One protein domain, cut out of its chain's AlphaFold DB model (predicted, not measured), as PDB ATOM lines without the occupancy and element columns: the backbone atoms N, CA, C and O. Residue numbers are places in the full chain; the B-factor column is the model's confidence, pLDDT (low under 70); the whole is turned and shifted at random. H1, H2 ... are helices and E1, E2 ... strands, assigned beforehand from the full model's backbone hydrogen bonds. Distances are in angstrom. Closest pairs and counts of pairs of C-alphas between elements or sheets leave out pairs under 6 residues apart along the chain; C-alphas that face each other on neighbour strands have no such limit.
ATOM      1  N   SER A 192      -9.861  17.435 -10.502       96.38
ATOM      2  CA  SER A 192     -11.324  17.361 -10.575       96.38
ATOM      3  C   SER A 192     -11.779  16.275 -11.547       96.38
ATOM      4  O   SER A 192     -11.275  16.203 -12.670       96.38
ATOM      5  N   ARG A 193     -12.769  15.477 -11.149       94.69
ATOM      6  CA  ARG A 193     -13.512  14.558 -12.023       94.69
ATOM      7  C   ARG A 193     -15.005  14.786 -11.853       94.69
ATOM      8  O   ARG A 193     -15.427  15.248 -10.802       94.69
ATOM      9  N   ARG A 194     -15.804  14.438 -12.859       94.69
ATOM     10  CA  ARG A 194     -17.265  14.474 -12.754       94.69
ATOM     11  C   ARG A 194     -17.795  13.075 -12.462       94.69
ATOM     12  O   ARG A 194     -17.344  12.119 -13.081       94.69
ATOM     13  N   GLY A 195     -18.734  12.959 -11.531       96.44
ATOM     14  CA  GLY A 195     -19.307  11.671 -11.155       96.44
ATOM     15  C   GLY A 195     -20.264  11.769  -9.973       96.44
ATOM     16  O   GLY A 195     -20.839  12.825  -9.701       96.44
ATOM     17  N   LEU A 196     -20.429  10.648  -9.272       97.25
ATOM     18  CA  LEU A 196     -21.211  10.568  -8.044       97.25
ATOM     19  C   LEU A 196     -20.427  11.184  -6.872       97.25
ATOM     20  O   LEU A 196     -19.300  10.777  -6.604       97.25
ATOM     21  N   LYS A 197     -21.019  12.149  -6.163       96.88
ATOM     22  CA  LYS A 197     -20.405  12.876  -5.038       96.88
ATOM     23  C   LYS A 197     -20.379  12.039  -3.756       96.88
ATOM     24  O   LYS A 197     -21.068  12.334  -2.786       96.88
ATOM     25  N   VAL A 198     -19.596  10.968  -3.780       96.75
ATOM     26  CA  VAL A 198     -19.412  10.027  -2.673       96.75
ATOM     27  C   VAL A 198     -17.928   9.792  -2.406       96.75
ATOM     28  O   VAL A 198     -17.071  10.116  -3.232       96.75
ATOM     29  N   GLY A 199     -17.644   9.220  -1.238       95.19
ATOM     30  CA  GLY A 199     -16.331   8.689  -0.893       95.19
ATOM     31  C   GLY A 199     -15.908   7.493  -1.751       95.19
ATOM     32  O   GLY A 199     -16.699   6.943  -2.525       95.19
ATOM     33  N   ASP A 200     -14.658   7.077  -1.594       94.62
ATOM     34  CA  ASP A 200     -14.082   5.930  -2.279       94.62
ATOM     35  C   ASP A 200     -14.419   4.604  -1.574       94.62
ATOM     36  O   ASP A 200     -14.646   4.505  -0.368       94.62
ATOM     37  N   GLY A 201     -14.425   3.532  -2.361       95.69
ATOM     38  CA  GLY A 201     -14.684   2.172  -1.902       95.69
ATOM     39  C   GLY A 201     -15.337   1.337  -2.991       95.69
ATOM     40  O   GLY A 201     -15.606   1.835  -4.091       95.69
ATOM     41  N   SER A 202     -15.596   0.065  -2.685       98.12
ATOM     42  CA  SER A 202     -16.372  -0.788  -3.585       98.12
ATOM     43  C   SER A 202     -17.790  -0.242  -3.762       98.12
ATOM     44  O   SER A 202     -18.364   0.343  -2.837       98.12
ATOM     45  N   LEU A 203     -18.370  -0.440  -4.945       98.50
ATOM     46  CA  LEU A 203     -19.723   0.034  -5.241       98.50
ATOM     47  C   LEU A 203     -20.756  -0.491  -4.239       98.50
ATOM     48  O   LEU A 203     -21.611   0.272  -3.791       98.50
ATOM     49  N   PHE A 204     -20.653  -1.763  -3.843       98.50
ATOM     50  CA  PHE A 204     -21.530  -2.346  -2.829       98.50
ATOM     51  C   PHE A 204     -21.461  -1.572  -1.508       98.50
ATOM     52  O   PHE A 204     -22.473  -1.121  -0.974       98.50
ATOM     53  N   GLU A 205     -20.245  -1.378  -1.007       97.62
ATOM     54  CA  GLU A 205     -19.975  -0.742   0.277       97.62
ATOM     55  C   GLU A 205     -20.383   0.736   0.321       97.62
ATOM     56  O   GLU A 205     -20.818   1.230   1.365       97.62
ATOM     57  N   ILE A 206     -20.272   1.440  -0.809       97.31
ATOM     58  CA  ILE A 206     -20.752   2.817  -0.951       97.31
ATOM     59  C   ILE A 206     -22.271   2.856  -0.778       97.31
ATOM     60  O   ILE A 206     -22.766   3.594   0.072       97.31
ATOM     61  N   PHE A 207     -23.032   2.041  -1.517       98.25
ATOM     62  CA  PHE A 207     -24.500   2.062  -1.425       98.25
ATOM     63  C   PHE A 207     -25.045   1.486  -0.113       98.25
ATOM     64  O   PHE A 207     -26.156   1.828   0.299       98.25
ATOM     65  N   MET A 208     -24.262   0.671   0.592       98.12
ATOM     66  CA  MET A 208     -24.600   0.245   1.950       98.12
ATOM     67  C   MET A 208     -24.595   1.405   2.958       98.12
ATOM     68  O   MET A 208     -25.302   1.323   3.964       98.12
ATOM     69  N   ARG A 209     -23.816   2.470   2.707       95.62
ATOM     70  CA  ARG A 209     -23.469   3.493   3.713       95.62
ATOM     71  C   ARG A 209     -23.743   4.941   3.308       95.62
ATOM     72  O   ARG A 209     -23.801   5.806   4.179       95.62
ATOM     73  N   THR A 210     -23.914   5.224   2.022       93.25
ATOM     74  CA  THR A 210     -24.101   6.593   1.536       93.25
ATOM     75  C   THR A 210     -25.447   7.178   1.963       93.25
ATOM     76  O   THR A 210     -26.496   6.541   1.853       93.25
ATOM     77  N   THR A 211     -25.417   8.416   2.448       90.38
ATOM     78  CA  THR A 211     -26.605   9.222   2.773       90.38
ATOM     79  C   THR A 211     -26.788  10.405   1.825       90.38
ATOM     80  O   THR A 211     -27.833  11.054   1.835       90.38
ATOM     81  N   GLU A 212     -25.801  10.667   0.969       90.44
ATOM     82  CA  GLU A 212     -25.837  11.685  -0.073       90.44
ATOM     83  C   GLU A 212     -25.203  11.079  -1.348       90.44
ATOM     84  O   GLU A 212     -23.984  11.085  -1.473       90.44
ATOM     85  N   PRO A 213     -26.000  10.500  -2.275       95.25
ATOM     86  CA  PRO A 213     -27.461  10.396  -2.245       95.25
ATOM     87  C   PRO A 213     -28.006   9.264  -1.368       95.25
ATOM     88  O   PRO A 213     -27.508   8.144  -1.401       95.25
ATOM     89  N   TYR A 214     -29.108   9.527  -0.662       96.62
ATOM     90  CA  TYR A 214     -29.923   8.476  -0.053       96.62
ATOM     91  C   TYR A 214     -30.942   7.971  -1.079       96.62
ATOM     92  O   TYR A 214     -31.709   8.756  -1.632       96.62
ATOM     93  N   LEU A 215     -30.952   6.668  -1.342       96.69
ATOM     94  CA  LEU A 215     -31.791   6.032  -2.354       96.69
ATOM     95  C   LEU A 215     -32.712   4.986  -1.721       96.69
ATOM     96  O   LEU A 215     -32.495   4.511  -0.608       96.69
ATOM     97  N   ASP A 216     -33.716   4.555  -2.480       95.19
ATOM     98  CA  ASP A 216     -34.599   3.440  -2.122       95.19
ATOM     99  C   ASP A 216     -33.854   2.112  -1.891       95.19
ATOM    100  O   ASP A 216     -34.385   1.238  -1.205       95.19
ATOM    101  N   ILE A 217     -32.632   1.981  -2.420       97.38
ATOM    102  CA  ILE A 217     -31.729   0.830  -2.255       97.38
ATOM    103  C   ILE A 217     -30.713   0.989  -1.114       97.38
ATOM    104  O   ILE A 217     -30.049   0.017  -0.759       97.38
ATOM    105  N   THR A 218     -30.547   2.191  -0.550       97.94
ATOM    106  CA  THR A 218     -29.492   2.462   0.438       97.94
ATOM    107  C   THR A 218     -29.617   1.525   1.640       97.94
ATOM    108  O   THR A 218     -30.687   1.401   2.238       97.94
ATOM    109  N   GLY A 219     -28.517   0.858   1.993       97.56
ATOM    110  CA  GLY A 219     -28.473  -0.088   3.113       97.56
ATOM    111  C   GLY A 219     -29.243  -1.399   2.896       97.56
ATOM    112  O   GLY A 219     -29.439  -2.140   3.860       97.56
ATOM    113  N   LYS A 220     -29.689  -1.703   1.666       97.88
ATOM    114  CA  LYS A 220     -30.430  -2.928   1.322       97.88
ATOM    115  C   LYS A 220     -29.593  -3.830   0.405       97.88
ATOM    116  O   LYS A 220     -29.598  -3.623  -0.808       97.88
ATOM    117  N   PRO A 221     -28.900  -4.851   0.950       98.19
ATOM    118  CA  PRO A 221     -27.939  -5.652   0.196       98.19
ATOM    119  C   PRO A 221     -28.483  -6.212  -1.120       98.19
ATOM    120  O   PRO A 221     -27.871  -6.012  -2.162       98.19
ATOM    121  N   ASP A 222     -29.642  -6.872  -1.095       98.44
ATOM    122  CA  ASP A 222     -30.184  -7.546  -2.281       98.44
ATOM    123  C   ASP A 222     -30.602  -6.556  -3.381       98.44
ATOM    124  O   ASP A 222     -30.340  -6.795  -4.563       98.44
ATOM    125  N   ASP A 223     -31.161  -5.406  -2.996       98.50
ATOM    126  CA  ASP A 223     -31.550  -4.348  -3.933       98.50
ATOM    127  C   ASP A 223     -30.320  -3.681  -4.566       98.50
ATOM    128  O   ASP A 223     -30.324  -3.392  -5.764       98.50
ATOM    129  N   ILE A 224     -29.246  -3.488  -3.792       98.62
ATOM    130  CA  ILE A 224     -27.965  -2.956  -4.283       98.62
ATOM    131  C   ILE A 224     -27.352  -3.910  -5.308       98.62
ATOM    132  O   ILE A 224     -26.970  -3.476  -6.394       98.62
ATOM    133  N   ARG A 225     -27.305  -5.217  -5.013       98.62
ATOM    134  CA  ARG A 225     -26.777  -6.215  -5.962       98.62
ATOM    135  C   ARG A 225     -27.578  -6.244  -7.254       98.62
ATOM    136  O   ARG A 225     -26.999  -6.272  -8.337       98.62
ATOM    137  N   SER A 226     -28.904  -6.215  -7.140       98.50
ATOM    138  CA  SER A 226     -29.807  -6.165  -8.290       98.50
ATOM    139  C   SER A 226     -29.575  -4.904  -9.130       98.50
ATOM    140  O   SER A 226     -29.440  -4.988 -10.352       98.50
ATOM    141  N   PHE A 227     -29.443  -3.745  -8.475       98.62
ATOM    142  CA  PHE A 227     -29.157  -2.465  -9.119       98.62
ATOM    143  C   PHE A 227     -27.828  -2.485  -9.885       98.62
ATOM    144  O   PHE A 227     -27.813  -2.185 -11.076       98.62
ATOM    145  N   LEU A 228     -26.729  -2.893  -9.244       98.56
ATOM    146  CA  LEU A 228     -25.398  -2.916  -9.865       98.56
ATOM    147  C   LEU A 228     -25.300  -3.951 -10.995       98.56
ATOM    148  O   LEU A 228     -24.781  -3.648 -12.071       98.56
ATOM    149  N   SER A 229     -25.876  -5.140 -10.794       98.00
ATOM    150  CA  SER A 229     -25.956  -6.186 -11.819       98.00
ATOM    151  C   SER A 229     -26.725  -5.710 -13.055       98.00
ATOM    152  O   SER A 229     -26.259  -5.889 -14.180       98.00
ATOM    153  N   GLY A 230     -27.847  -5.004 -12.864       97.94
ATOM    154  CA  GLY A 230     -28.619  -4.402 -13.956       97.94
ATOM    155  C   GLY A 230     -27.836  -3.378 -14.790       97.94
ATOM    156  O   GLY A 230     -28.154  -3.170 -15.960       97.94
ATOM    157  N   LEU A 231     -26.786  -2.776 -14.222       97.94
ATOM    158  CA  LEU A 231     -25.889  -1.840 -14.906       97.94
ATOM    159  C   LEU A 231     -24.649  -2.514 -15.510       97.94
ATOM    160  O   LEU A 231     -23.862  -1.841 -16.181       97.94
ATOM    161  N   ASN A 232     -24.478  -3.827 -15.317       97.50
ATOM    162  CA  ASN A 232     -23.247  -4.567 -15.597       97.50
ATOM    163  C   ASN A 232     -22.027  -3.956 -14.882       97.50
ATOM    164  O   ASN A 232     -20.981  -3.753 -15.502       97.50
ATOM    165  N   LEU A 233     -22.184  -3.620 -13.598       97.94
ATOM    166  CA  LEU A 233     -21.108  -3.143 -12.729       97.94
ATOM    167  C   LEU A 233     -20.786  -4.210 -11.677       97.94
ATOM    168  O   LEU A 233     -21.688  -4.731 -11.022       97.94
ATOM    169  N   ASP A 234     -19.502  -4.529 -11.517       97.31
ATOM    170  CA  ASP A 234     -19.037  -5.426 -10.456       97.31
ATOM    171  C   ASP A 234     -19.168  -4.731  -9.098       97.31
ATOM    172  O   ASP A 234     -18.628  -3.647  -8.882       97.31
ATOM    173  N   GLU A 235     -19.879  -5.372  -8.173       97.38
ATOM    174  CA  GLU A 235     -20.151  -4.850  -6.838       97.38
ATOM    175  C   GLU A 235     -18.876  -4.608  -6.011       97.38
ATOM    176  O   GLU A 235     -18.858  -3.712  -5.165       97.38
ATOM    177  N   ASN A 236     -17.804  -5.360  -6.289       98.00
ATOM    178  CA  ASN A 236     -16.522  -5.273  -5.584       98.00
ATOM    179  C   ASN A 236     -15.558  -4.262  -6.214       98.00
ATOM    180  O   ASN A 236     -14.520  -3.956  -5.625       98.00
ATOM    181  N   LYS A 237     -15.874  -3.748  -7.407       98.00
ATOM    182  CA  LYS A 237     -15.033  -2.762  -8.085       98.00
ATOM    183  C   LYS A 237     -15.082  -1.439  -7.332       98.00
ATOM    184  O   LYS A 237     -16.158  -1.006  -6.916       98.00
ATOM    185  N   ASN A 238     -13.928  -0.794  -7.152       97.50
ATOM    186  CA  ASN A 238     -13.906   0.521  -6.525       97.50
ATOM    187  C   ASN A 238     -14.469   1.578  -7.469       97.50
ATOM    188  O   ASN A 238     -14.228   1.542  -8.676       97.50
ATOM    189  N   ILE A 239     -15.161   2.565  -6.908       96.94
ATOM    190  CA  ILE A 239     -15.738   3.651  -7.700       96.94
ATOM    191  C   ILE A 239     -14.677   4.464  -8.464       96.94
ATOM    192  O   ILE A 239     -14.920   4.875  -9.596       96.94
ATOM    193  N   HIS A 240     -13.481   4.645  -7.893       92.94
ATOM    194  CA  HIS A 240     -12.391   5.376  -8.546       92.94
ATOM    195  C   HIS A 240     -11.774   4.614  -9.735       92.94
ATOM    196  O   HIS A 240     -11.131   5.233 -10.585       92.94
ATOM    197  N   ASP A 241     -11.982   3.292  -9.794       95.25
ATOM    198  CA  ASP A 241     -11.515   2.400 -10.863       95.25
ATOM    199  C   ASP A 241     -12.516   2.307 -12.030       95.25
ATOM    200  O   ASP A 241     -12.273   1.595 -13.014       95.25
ATOM    201  N   LEU A 242     -13.673   2.970 -11.931       96.75
ATOM    202  CA  LEU A 242     -14.625   3.040 -13.034       96.75
ATOM    203  C   LEU A 242     -14.056   3.880 -14.178       96.75
ATOM    204  O   LEU A 242     -13.508   4.964 -13.969       96.75
ATOM    205  N   ASN A 243     -14.223   3.386 -15.402       96.06
ATOM    206  CA  ASN A 243     -14.016   4.205 -16.592       96.06
ATOM    207  C   ASN A 243     -15.194   5.172 -16.807       96.06
ATOM    208  O   ASN A 243     -16.231   5.066 -16.147       96.06
ATOM    209  N   ASP A 244     -15.047   6.096 -17.754       95.50
ATOM    210  CA  ASP A 244     -16.050   7.135 -18.008       95.50
ATOM    211  C   ASP A 244     -17.427   6.549 -18.376       95.50
ATOM    212  O   ASP A 244     -18.448   7.025 -17.885       95.50
ATOM    213  N   ASP A 245     -17.481   5.468 -19.161       97.19
ATOM    214  CA  ASP A 245     -18.742   4.814 -19.542       97.19
ATOM    215  C   ASP A 245     -19.425   4.112 -18.357       97.19
ATOM    216  O   ASP A 245     -20.652   4.077 -18.250       97.19
ATOM    217  N   GLU A 246     -18.653   3.499 -17.461       98.12
ATOM    218  CA  GLU A 246     -19.151   2.913 -16.216       98.12
ATOM    219  C   GLU A 246     -19.663   3.986 -15.253       98.12
ATOM    220  O   GLU A 246     -20.766   3.843 -14.721       98.12
ATOM    221  N   MET A 247     -18.899   5.066 -15.065       97.81
ATOM    222  CA  MET A 247     -19.286   6.188 -14.212       97.81
ATOM    223  C   MET A 247     -20.550   6.874 -14.741       97.81
ATOM    224  O   MET A 247     -21.482   7.102 -13.974       97.81
ATOM    225  N   ASN A 248     -20.632   7.134 -16.050       97.38
ATOM    226  CA  ASN A 248     -21.814   7.734 -16.673       97.38
ATOM    227  C   ASN A 248     -23.052   6.850 -16.495       97.38
ATOM    228  O   ASN A 248     -24.082   7.339 -16.040       97.38
ATOM    229  N   ARG A 249     -22.945   5.535 -16.745       97.94
ATOM    230  CA  ARG A 249     -24.054   4.592 -16.496       97.94
ATOM    231  C   ARG A 249     -24.508   4.601 -15.040       97.94
ATOM    232  O   ARG A 249     -25.710   4.558 -14.780       97.94
ATOM    233  N   LEU A 250     -23.567   4.648 -14.094       98.44
ATOM    234  CA  LEU A 250     -23.884   4.732 -12.671       98.44
ATOM    235  C   LEU A 250     -24.618   6.039 -12.342       98.44
ATOM    236  O   LEU A 250     -25.661   6.005 -11.688       98.44
ATOM    237  N   CYS A 251     -24.106   7.176 -12.816       98.25
ATOM    238  CA  CYS A 251     -24.729   8.483 -12.628       98.25
ATOM    239  C   CYS A 251     -26.134   8.533 -13.233       98.25
ATOM    240  O   CYS A 251     -27.066   8.908 -12.529       98.25
ATOM    241  N   ASP A 252     -26.316   8.101 -14.482       98.19
ATOM    242  CA  ASP A 252     -27.618   8.079 -15.157       98.19
ATOM    243  C   ASP A 252     -28.639   7.235 -14.388       98.19
ATOM    244  O   ASP A 252     -29.790   7.636 -14.212       98.19
ATOM    245  N   ALA A 253     -28.213   6.086 -13.863       98.38
ATOM    246  CA  ALA A 253     -29.070   5.213 -13.071       98.38
ATOM    247  C   ALA A 253     -29.464   5.833 -11.720       98.38
ATOM    248  O   ALA A 253     -30.612   5.702 -11.287       98.38
ATOM    249  N   VAL A 254     -28.541   6.540 -11.059       98.31
ATOM    250  CA  VAL A 254     -28.837   7.309  -9.841       98.31
ATOM    251  C   VAL A 254     -29.791   8.465 -10.153       98.31
ATOM    252  O   VAL A 254     -30.783   8.641  -9.449       98.31
ATOM    253  N   LEU A 255     -29.559   9.211 -11.235       97.81
ATOM    254  CA  LEU A 255     -30.441  10.296 -11.674       97.81
ATOM    255  C   LEU A 255     -31.847   9.785 -11.999       97.81
ATOM    256  O   LEU A 255     -32.824  10.411 -11.599       97.81
ATOM    257  N   ALA A 256     -31.970   8.620 -12.638       97.50
ATOM    258  CA  ALA A 256     -33.260   7.991 -12.907       97.50
ATOM    259  C   ALA A 256     -34.027   7.645 -11.619       97.50
ATOM    260  O   ALA A 256     -35.249   7.791 -11.578       97.50
ATOM    261  N   LYS A 257     -33.327   7.236 -10.550       96.50
ATOM    262  CA  LYS A 257     -33.935   7.021  -9.225       96.50
ATOM    263  C   LYS A 257     -34.362   8.323  -8.545       96.50
ATOM    264  O   LYS A 257     -35.345   8.316  -7.809       96.50
ATOM    265  N   LEU A 258     -33.653   9.426  -8.791       96.12
ATOM    266  CA  LEU A 258     -33.963  10.743  -8.221       96.12
ATOM    267  C   LEU A 258     -35.021  11.520  -9.019       96.12
ATOM    268  O   LEU A 258     -35.705  12.363  -8.446       96.12
ATOM    269  N   ALA A 259     -35.191  11.237 -10.313       95.19
ATOM    270  CA  ALA A 259     -36.096  11.970 -11.201       95.19
ATOM    271  C   ALA A 259     -37.548  12.092 -10.685       95.19
ATOM    272  O   ALA A 259     -38.101  13.187 -10.779       95.19
ATOM    273  N   PRO A 260     -38.169  11.057 -10.076       94.50
ATOM    274  CA  PRO A 260     -39.524  11.171  -9.530       94.50
ATOM    275  C   PRO A 260     -39.671  12.177  -8.380       94.50
ATOM    276  O   PRO A 260     -40.793  12.564  -8.064       94.50
ATOM    277  N   LEU A 261     -38.569  12.575  -7.733       91.38
ATOM    278  CA  LEU A 261     -38.583  13.549  -6.643       91.38
ATOM    279  C   LEU A 261     -38.758  14.990  -7.144       91.38
ATOM    280  O   LEU A 261     -39.151  15.838  -6.352       91.38
ATOM    281  N   ASP A 262     -38.440  15.271  -8.414       88.88
ATOM    282  CA  ASP A 262     -38.450  16.622  -9.000       88.88
ATOM    283  C   ASP A 262     -37.689  17.658  -8.140       88.88
ATOM    284  O   ASP A 262     -38.174  18.738  -7.805       88.88
ATOM    285  N   SER A 263     -36.478  17.287  -7.707       89.44
ATOM    286  CA  SER A 263     -35.652  18.089  -6.798       89.44
ATOM    287  C   SER A 263     -34.274  18.372  -7.393       89.44
ATOM    288  O   SER A 263     -33.387  17.513  -7.333       89.44
ATOM    289  N   PRO A 264     -34.043  19.592  -7.917       90.75
ATOM    290  CA  PRO A 264     -32.717  20.017  -8.363       90.75
ATOM    291  C   PRO A 264     -31.669  19.927  -7.250       90.75
ATOM    292  O   PRO A 264     -30.536  19.529  -7.501       90.75
ATOM    293  N   ASP A 265     -32.065  20.214  -6.004       89.94
ATOM    294  CA  ASP A 265     -31.183  20.135  -4.836       89.94
ATOM    295  C   ASP A 265     -30.715  18.690  -4.562       89.94
ATOM    296  O   ASP A 265     -29.607  18.483  -4.071       89.94
ATOM    297  N   ALA A 266     -31.531  17.677  -4.887       93.69
ATOM    298  CA  ALA A 266     -31.140  16.270  -4.785       93.69
ATOM    299  C   ALA A 266     -30.148  15.869  -5.879       93.69
ATOM    300  O   ALA A 266     -29.162  15.189  -5.599       93.69
ATOM    301  N   VAL A 267     -30.392  16.320  -7.109       94.69
ATOM    302  CA  VAL A 267     -29.531  16.045  -8.265       94.69
ATOM    303  C   VAL A 267     -28.154  16.690  -8.097       94.69
ATOM    304  O   VAL A 267     -27.143  16.005  -8.233       94.69
ATOM    305  N   GLU A 268     -28.101  17.978  -7.742       92.19
ATOM    306  CA  GLU A 268     -26.851  18.732  -7.547       92.19
ATOM    307  C   GLU A 268     -26.008  18.181  -6.387       92.19
ATOM    308  O   GLU A 268     -24.773  18.207  -6.436       92.19
ATOM    309  N   ALA A 269     -26.668  17.673  -5.344       92.56
ATOM    310  CA  ALA A 269     -25.995  17.017  -4.233       92.56
ATOM    311  C   ALA A 269     -25.446  15.637  -4.605       92.56
ATOM    312  O   ALA A 269     -24.396  15.257  -4.103       92.56
ATOM    313  N   ALA A 270     -26.140  14.893  -5.468       95.94
ATOM    314  CA  ALA A 270     -25.758  13.535  -5.832       95.94
ATOM    315  C   ALA A 270     -24.649  13.493  -6.891       95.94
ATOM    316  O   ALA A 270     -23.729  12.687  -6.781       95.94
ATOM    317  N   VAL A 271     -24.732  14.330  -7.928       96.44
ATOM    318  CA  VAL A 271     -23.860  14.252  -9.109       96.44
ATOM    319  C   VAL A 271     -23.203  15.600  -9.381       96.44
ATOM    320  O   VAL A 271     -23.850  16.645  -9.373       96.44
ATOM    321  N   GLY A 272     -21.903  15.589  -9.663       95.31
ATOM    322  CA  GLY A 272     -21.160  16.778 -10.069       95.31
ATOM    323  C   GLY A 272     -19.660  16.588  -9.917       95.31
ATOM    324  O   GLY A 272     -19.155  15.486 -10.122       95.31
ATOM    325  N   ASP A 273     -18.960  17.667  -9.582       95.62
ATOM    326  CA  ASP A 273     -17.507  17.636  -9.439       95.62
ATOM    327  C   ASP A 273     -17.077  16.956  -8.133       95.62
ATOM    328  O   ASP A 273     -17.632  17.209  -7.059       95.62
ATOM    329  N   ILE A 274     -16.066  16.105  -8.261       96.31
ATOM    330  CA  ILE A 274     -15.362  15.375  -7.211       96.31
ATOM    331  C   ILE A 274     -13.910  15.839  -7.255       96.31
ATOM    332  O   ILE A 274     -13.291  15.854  -8.324       96.31
ATOM    333  N   TYR A 275     -13.359  16.199  -6.099       98.06
ATOM    334  CA  TYR A 275     -11.979  16.656  -5.981       98.06
ATOM    335  C   TYR A 275     -11.116  15.582  -5.322       98.06
ATOM    336  O   TYR A 275     -11.456  15.070  -4.258       98.06
ATOM    337  N   TYR A 276      -9.992  15.268  -5.963       98.25
ATOM    338  CA  TYR A 276      -8.985  14.337  -5.466       98.25
ATOM    339  C   TYR A 276      -7.734  15.103  -5.039       98.25
ATOM    340  O   TYR A 276      -7.065  15.712  -5.877       98.25
ATOM    341  N   LEU A 277      -7.434  15.065  -3.744       98.50
ATOM    342  CA  LEU A 277      -6.369  15.778  -3.045       98.50
ATOM    343  C   LEU A 277      -5.058  14.975  -3.105       98.50
ATOM    344  O   LEU A 277      -4.760  14.165  -2.232       98.50
ATOM    345  N   LYS A 278      -4.257  15.191  -4.148       98.12
ATOM    346  CA  LYS A 278      -3.089  14.365  -4.515       98.12
ATOM    347  C   LYS A 278      -1.912  14.407  -3.547       98.12
ATOM    348  O   LYS A 278      -0.988  13.612  -3.682       98.12
ATOM    349  N   ASN A 279      -1.925  15.328  -2.594       97.88
ATOM    350  CA  ASN A 279      -0.908  15.451  -1.553       97.88
ATOM    351  C   ASN A 279      -1.446  15.161  -0.140       97.88
ATOM    352  O   ASN A 279      -0.752  15.463   0.827       97.88
ATOM    353  N   GLN A 280      -2.662  14.622  -0.014       98.25
ATOM    354  CA  GLN A 280      -3.254  14.217   1.264       98.25
ATOM    355  C   GLN A 280      -3.312  12.690   1.369       98.25
ATOM    356  O   GLN A 280      -3.412  11.996   0.361       98.25
ATOM    357  N   LEU A 281      -3.279  12.165   2.598       97.69
ATOM    358  CA  LEU A 281      -3.389  10.720   2.856       97.69
ATOM    359  C   LEU A 281      -4.758  10.150   2.455       97.69
ATOM    360  O   LEU A 281      -4.867   8.978   2.105       97.69
ATOM    361  N   VAL A 282      -5.795  10.987   2.509       97.94
ATOM    362  CA  VAL A 282      -7.142  10.685   2.022       97.94
ATOM    363  C   VAL A 282      -7.382  11.539   0.787       97.94
ATOM    364  O   VAL A 282      -7.588  12.747   0.895       97.94
ATOM    365  N   GLU A 283      -7.308  10.919  -0.391       97.50
ATOM    366  CA  GLU A 283      -7.399  11.659  -1.650       97.50
ATOM    367  C   GLU A 283      -8.821  12.146  -1.939       97.50
ATOM    368  O   GLU A 283      -8.993  13.282  -2.370       97.50
ATOM    369  N   ASN A 284      -9.852  11.324  -1.736       97.94
ATOM    370  CA  ASN A 284     -11.223  11.740  -2.020       97.94
ATOM    371  C   ASN A 284     -11.688  12.784  -0.989       97.94
ATOM    372  O   ASN A 284     -11.749  12.519   0.213       97.94
ATOM    373  N   VAL A 285     -12.036  13.984  -1.463       98.00
ATOM    374  CA  VAL A 285     -12.422  15.106  -0.596       98.00
ATOM    375  C   VAL A 285     -13.655  14.808   0.264       98.00
ATOM    376  O   VAL A 285     -13.745  15.311   1.382       98.00
ATOM    377  N   PHE A 286     -14.594  13.986  -0.221       97.31
ATOM    378  CA  PHE A 286     -15.800  13.633   0.529       97.31
ATOM    379  C   PHE A 286     -15.489  12.669   1.676       97.31
ATOM    380  O   PHE A 286     -16.078  12.810   2.749       97.31
ATOM    381  N   ASP A 287     -14.532  11.753   1.486       97.62
ATOM    382  CA  ASP A 287     -14.020  10.917   2.577       97.62
ATOM    383  C   ASP A 287     -13.299  11.769   3.615       97.62
ATOM    384  O   ASP A 287     -13.591  11.646   4.802       97.62
ATOM    385  N   LEU A 288     -12.397  12.663   3.192       98.44
ATOM    386  CA  LEU A 288     -11.663  13.506   4.136       98.44
ATOM    387  C   LEU A 288     -12.624  14.390   4.940       98.44
ATOM    388  O   LEU A 288     -12.577  14.376   6.166       98.44
ATOM    389  N   ALA A 289     -13.545  15.098   4.280       97.44
ATOM    390  CA  ALA A 289     -14.552  15.911   4.964       97.44
ATOM    391  C   ALA A 289     -15.430  15.069   5.911       97.44
ATOM    392  O   ALA A 289     -15.692  15.475   7.043       97.44
ATOM    393  N   GLY A 290     -15.846  13.872   5.488       96.38
ATOM    394  CA  GLY A 290     -16.633  12.957   6.316       96.38
ATOM    395  C   GLY A 290     -15.878  12.421   7.536       96.38
ATOM    396  O   GLY A 290     -16.456  12.311   8.620       96.38
ATOM    397  N   ILE A 291     -14.583  12.131   7.388       97.88
ATOM    398  CA  ILE A 291     -13.694  11.722   8.479       97.88
ATOM    399  C   ILE A 291     -13.528  12.857   9.490       97.88
ATOM    400  O   ILE A 291     -13.665  12.618  10.688       97.88
ATOM    401  N   LEU A 292     -13.276  14.086   9.032       97.81
ATOM    402  CA  LEU A 292     -13.107  15.238   9.919       97.81
ATOM    403  C   LEU A 292     -14.391  15.541  10.702       97.81
ATOM    404  O   LEU A 292     -14.335  15.723  11.917       97.81
ATOM    405  N   ASP A 293     -15.551  15.504  10.042       94.81
ATOM    406  CA  ASP A 293     -16.864  15.627  10.690       94.81
ATOM    407  C   ASP A 293     -17.122  14.495  11.704       94.81
ATOM    408  O   ASP A 293     -17.715  14.716  12.759       94.81
ATOM    409  N   SER A 294     -16.644  13.282  11.425       94.94
ATOM    410  CA  SER A 294     -16.764  12.134  12.334       94.94
ATOM    411  C   SER A 294     -15.886  12.278  13.574       94.94
ATOM    412  O   SER A 294     -16.380  12.162  14.692       94.94
ATOM    413  N   CYS A 295     -14.608  12.609  13.393       95.38
ATOM    414  CA  CYS A 295     -13.698  12.914  14.495       95.38
ATOM    415  C   CYS A 295     -14.205  14.091  15.336       95.38
ATOM    416  O   CYS A 295     -14.083  14.060  16.556       95.38
ATOM    417  N   SER A 296     -14.816  15.098  14.703       92.94
ATOM    418  CA  SER A 296     -15.416  16.241  15.395       92.94
ATOM    419  C   SER A 296     -16.541  15.831  16.349       92.94
ATOM    420  O   SER A 296     -16.616  16.325  17.472       92.94
ATOM    421  N   LYS A 297     -17.409  14.904  15.924       89.62
ATOM    422  CA  LYS A 297     -18.544  14.420  16.729       89.62
ATOM    423  C   LYS A 297     -18.133  13.550  17.912       89.62
ATOM    424  O   LYS A 297     -18.877  13.508  18.889       89.62
ATOM    425  N   ASP A 298     -16.983  12.890  17.813       91.25
ATOM    426  CA  ASP A 298     -16.432  12.025  18.860       91.25
ATOM    427  C   ASP A 298     -15.348  12.715  19.707       91.25
ATOM    428  O   ASP A 298     -14.663  12.054  20.487       91.25
ATOM    429  N   ASP A 299     -15.177  14.033  19.547       93.19
ATOM    430  CA  ASP A 299     -14.150  14.843  20.211       93.19
ATOM    431  C   ASP A 299     -12.696  14.347  19.979       93.19
ATOM    432  O   ASP A 299     -11.790  14.660  20.751       93.19
ATOM    433  N   ASP A 300     -12.439  13.598  18.899       94.81
ATOM    434  CA  ASP A 300     -11.125  13.040  18.523       94.81
ATOM    435  C   ASP A 300     -10.372  13.978  17.567       94.81
ATOM    436  O   ASP A 300      -9.939  13.615  16.465       94.81
ATOM    437  N   PHE A 301     -10.271  15.243  17.969       95.00
ATOM    438  CA  PHE A 301      -9.761  16.313  17.119       95.00
ATOM    439  C   PHE A 301      -8.272  16.153  16.784       95.00
ATOM    440  O   PHE A 301      -7.825  16.537  15.700       95.00
ATOM    441  N   GLU A 302      -7.491  15.581  17.699       94.06
ATOM    442  CA  GLU A 302      -6.068  15.324  17.499       94.06
ATOM    443  C   GLU A 302      -5.837  14.348  16.349       94.06
ATOM    444  O   GLU A 302      -4.926  14.568  15.551       94.06
ATOM    445  N   ALA A 303      -6.667  13.306  16.221       96.69
ATOM    446  CA  ALA A 303      -6.571  12.362  15.113       96.69
ATOM    447  C   ALA A 303      -6.903  13.034  13.774       96.69
ATOM    448  O   ALA A 303      -6.169  12.858  12.804       96.69
ATOM    449  N   ALA A 304      -7.950  13.865  13.739       96.94
ATOM    450  CA  ALA A 304      -8.310  14.645  12.555       96.94
ATOM    451  C   ALA A 304      -7.167  15.560  12.086       96.94
ATOM    452  O   ALA A 304      -6.821  15.585  10.904       96.94
ATOM    453  N   ILE A 305      -6.541  16.290  13.010       97.19
ATOM    454  CA  ILE A 305      -5.433  17.189  12.675       97.19
ATOM    455  C   ILE A 305      -4.190  16.399  12.286       97.19
ATOM    456  O   ILE A 305      -3.545  16.752  11.302       97.19
ATOM    457  N   ALA A 306      -3.855  15.329  13.011       97.88
ATOM    458  CA  ALA A 306      -2.726  14.466  12.674       97.88
ATOM    459  C   ALA A 306      -2.859  13.913  11.246       97.88
ATOM    460  O   ALA A 306      -1.898  13.976  10.480       97.88
ATOM    461  N   LEU A 307      -4.067  13.494  10.850       98.19
ATOM    462  CA  LEU A 307      -4.361  13.043   9.492       98.19
ATOM    463  C   LEU A 307      -4.095  14.144   8.451       98.19
ATOM    464  O   LEU A 307      -3.359  13.912   7.494       98.19
ATOM    465  N   CYS A 308      -4.618  15.358   8.665       98.00
ATOM    466  CA  CYS A 308      -4.369  16.516   7.790       98.00
ATOM    467  C   CYS A 308      -2.897  16.975   7.767       98.00
ATOM    468  O   CYS A 308      -2.482  17.701   6.864       98.00
ATOM    469  N   LEU A 309      -2.105  16.594   8.772       97.69
ATOM    470  CA  LEU A 309      -0.666  16.853   8.849       97.69
ATOM    471  C   LEU A 309       0.185  15.707   8.274       97.69
ATOM    472  O   LEU A 309       1.414  15.800   8.322       97.69
ATOM    473  N   GLY A 310      -0.440  14.664   7.720       97.19
ATOM    474  CA  GLY A 310       0.247  13.549   7.067       97.19
ATOM    475  C   GLY A 310       0.700  12.432   8.011       97.19
ATOM    476  O   GLY A 310       1.623  11.696   7.668       97.19
ATOM    477  N   ASP A 311       0.097  12.295   9.195       97.75
ATOM    478  CA  ASP A 311       0.373  11.172  10.095       97.75
ATOM    479  C   ASP A 311      -0.387   9.912   9.648       97.75
ATOM    480  O   ASP A 311      -1.599   9.780   9.824       97.75
ATOM    481  N   GLU A 312       0.337   8.952   9.077       97.31
ATOM    482  CA  GLU A 312      -0.243   7.694   8.601       97.31
ATOM    483  C   GLU A 312      -0.790   6.808   9.732       97.31
ATOM    484  O   GLU A 312      -1.650   5.957   9.496       97.31
ATOM    485  N   SER A 313      -0.327   6.998  10.974       97.50
ATOM    486  CA  SER A 313      -0.681   6.118  12.092       97.50
ATOM    487  C   SER A 313      -2.156   6.204  12.497       97.50
ATOM    488  O   SER A 313      -2.685   5.260  13.090       97.50
ATOM    489  N   VAL A 314      -2.838   7.299  12.144       97.50
ATOM    490  CA  VAL A 314      -4.251   7.532  12.479       97.50
ATOM    491  C   VAL A 314      -5.229   7.104  11.380       97.50
ATOM    492  O   VAL A 314      -6.417   6.974  11.669       97.50
ATOM    493  N   ILE A 315      -4.757   6.809  10.158       96.50
ATOM    494  CA  ILE A 315      -5.609   6.539   8.979       96.50
ATOM    495  C   ILE A 315      -6.673   5.474   9.274       96.50
ATOM    496  O   ILE A 315      -7.865   5.729   9.112       96.50
ATOM    497  N   ASN A 316      -6.254   4.287   9.726       96.50
ATOM    498  CA  ASN A 316      -7.176   3.163   9.928       96.50
ATOM    499  C   ASN A 316      -8.239   3.490  10.982       96.50
ATOM    500  O   ASN A 316      -9.422   3.267  10.748       96.50
ATOM    501  N   LYS A 317      -7.826   4.097  12.104       96.19
ATOM    502  CA  LYS A 317      -8.737   4.532  13.173       96.19
ATOM    503  C   LYS A 317      -9.781   5.516  12.635       96.19
ATOM    504  O   LYS A 317     -10.968   5.350  12.905       96.19
ATOM    505  N   CYS A 318      -9.344   6.512  11.865       96.94
ATOM    506  CA  CYS A 318     -10.217   7.520  11.271       96.94
ATOM    507  C   CYS A 318     -11.230   6.913  10.285       96.94
ATOM    508  O   CYS A 318     -12.421   7.209  10.376       96.94
ATOM    509  N   PHE A 319     -10.787   6.027   9.385       96.19
ATOM    510  CA  PHE A 319     -11.679   5.353   8.433       96.19
ATOM    511  C   PHE A 319     -12.666   4.404   9.113       96.19
ATOM    512  O   PHE A 319     -13.840   4.390   8.745       96.19
ATOM    513  N   ASP A 320     -12.217   3.615  10.089       95.56
ATOM    514  CA  ASP A 320     -13.084   2.680  10.807       95.56
ATOM    515  C   ASP A 320     -14.181   3.431  11.569       95.56
ATOM    516  O   ASP A 320     -15.350   3.042  11.515       95.56
ATOM    517  N   ASN A 321     -13.826   4.551  12.207       95.44
ATOM    518  CA  ASN A 321     -14.795   5.403  12.882       95.44
ATOM    519  C   ASN A 321     -15.808   6.017  11.905       95.44
ATOM    520  O   ASN A 321     -17.021   5.899  12.093       95.44
ATOM    521  N   TYR A 322     -15.316   6.605  10.810       95.69
ATOM    522  CA  TYR A 322     -16.163   7.194   9.774       95.69
ATOM    523  C   TYR A 322     -17.168   6.181   9.205       95.69
ATOM    524  O   TYR A 322     -18.371   6.452   9.157       95.69
ATOM    525  N   ARG A 323     -16.703   4.975   8.855       95.25
ATOM    526  CA  ARG A 323     -17.558   3.889   8.347       95.25
ATOM    527  C   ARG A 323     -18.611   3.467   9.368       95.25
ATOM    528  O   ARG A 323     -19.779   3.320   9.010       95.25
ATOM    529  N   MET A 324     -18.230   3.324  10.639       94.69
ATOM    530  CA  MET A 324     -19.160   2.978  11.720       94.69
ATOM    531  C   MET A 324     -20.271   4.028  11.876       94.69
ATOM    532  O   MET A 324     -21.451   3.678  12.016       94.69
ATOM    533  N   ILE A 325     -19.917   5.314  11.818       93.38
ATOM    534  CA  ILE A 325     -20.869   6.427  11.897       93.38
ATOM    535  C   ILE A 325     -21.823   6.416  10.701       93.38
ATOM    536  O   ILE A 325     -23.034   6.561  10.893       93.38
ATOM    537  N   GLN A 326     -21.324   6.191   9.482       94.06
ATOM    538  CA  GLN A 326     -22.171   6.088   8.290       94.06
ATOM    539  C   GLN A 326     -23.165   4.922   8.386       94.06
ATOM    540  O   GLN A 326     -24.361   5.106   8.156       94.06
ATOM    541  N   GLU A 327     -22.705   3.734   8.785       94.50
ATOM    542  CA  GLU A 327     -23.569   2.559   8.957       94.50
ATOM    543  C   GLU A 327     -24.655   2.795  10.005       94.50
ATOM    544  O   GLU A 327     -25.818   2.427   9.813       94.50
ATOM    545  N   THR A 328     -24.284   3.426  11.119       94.44
ATOM    546  CA  THR A 328     -25.222   3.785  12.186       94.44
ATOM    547  C   THR A 328     -26.247   4.798  11.689       94.44
ATOM    548  O   THR A 328     -27.443   4.653  11.958       94.44
ATOM    549  N   LEU A 329     -25.808   5.796  10.918       94.44
ATOM    550  CA  LEU A 329     -26.682   6.814  10.353       94.44
ATOM    551  C   LEU A 329     -27.677   6.218   9.351       94.44
ATOM    552  O   LEU A 329     -28.866   6.506   9.465       94.44
ATOM    553  N   VAL A 330     -27.239   5.358   8.428       96.31
ATOM    554  CA  VAL A 330     -28.133   4.684   7.468       96.31
ATOM    555  C   VAL A 330     -29.175   3.828   8.188       96.31
ATOM    556  O   VAL A 330     -30.364   3.933   7.886       96.31
TER     557      VAL A 330
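What this domain is: This is residues 192 to 330 of the 554 residues of the protein "Single-stranded DNA-specific DHH superfamily exonuclease" of Methanimicrococcus blatticola (UniProt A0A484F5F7). Two lobes lie along the longest axis: one has the strand pair E1 E2, H3, H4 and the helical hairpin H1 H2; the other is the helical hairpin H5 H6, crossed by H7. H7 reaches back to H1, and residues 260 to 265 stick out. The 139 printed residues, mostly helix by class, have seven named helices and two strands, in the order E1 H1 H2 H3 H4 E2 H5 H6 H7, with an antiparallel sheet E1 - E2. The whole is compact, radius of gyration of the C-alphas 15.3 A, spanning 42 by 29 by 29 A.

How they stand to each other: E1, residues 192 to 196, is antiparallel to E2, residues 271 to 277; N 193 and O 274, 2.9 A apart, are within hydrogen-bond range. H1, residues 203 to 209, touches H2, residues 221 to 230, closest C-alphas Phe 204 and Ile 224, 6.6 A. H3, residues 244 to 261, only just touches H4, residues 264 to 270, with 3 pairs of C-alphas within 8 A, the closest Leu 255 and Val 267, 6.7 A. The closest C-alphas of E1 and H3 are Leu 196 and Cys 251, 6.1 A. H5, residues 285 to 297, and H6, residues 301 to 308, form a hairpin at a shallow tilt of 17 degrees; H7, residues 312 to 330, touches H5, about perpendicular at 82 degrees, closest C-alphas Ile 291 and Tyr 322, 5.3 A. H7 touches H6, and with residues 323 to 330 alone H1. Every O i to N i+4 pair is within hydrogen-bond range in H2, H4, H5 and H6, but 2 of 3 in H1, 12 of 14 in H3 and 13 of 15 in H7.

Where its parts are: C-alpha 192 is at (-11.324, 17.361, -10.575) and C-alpha 330 at (-28.133, 4.684, 7.468). H7 is 28.1 A long, H3 26.0 A, E2 18.6 A.

The domain as a whole: The printed part has no cut; the links H1 to H2 and H2 to H3 are long. No printed residue is under 70 in pLDDT.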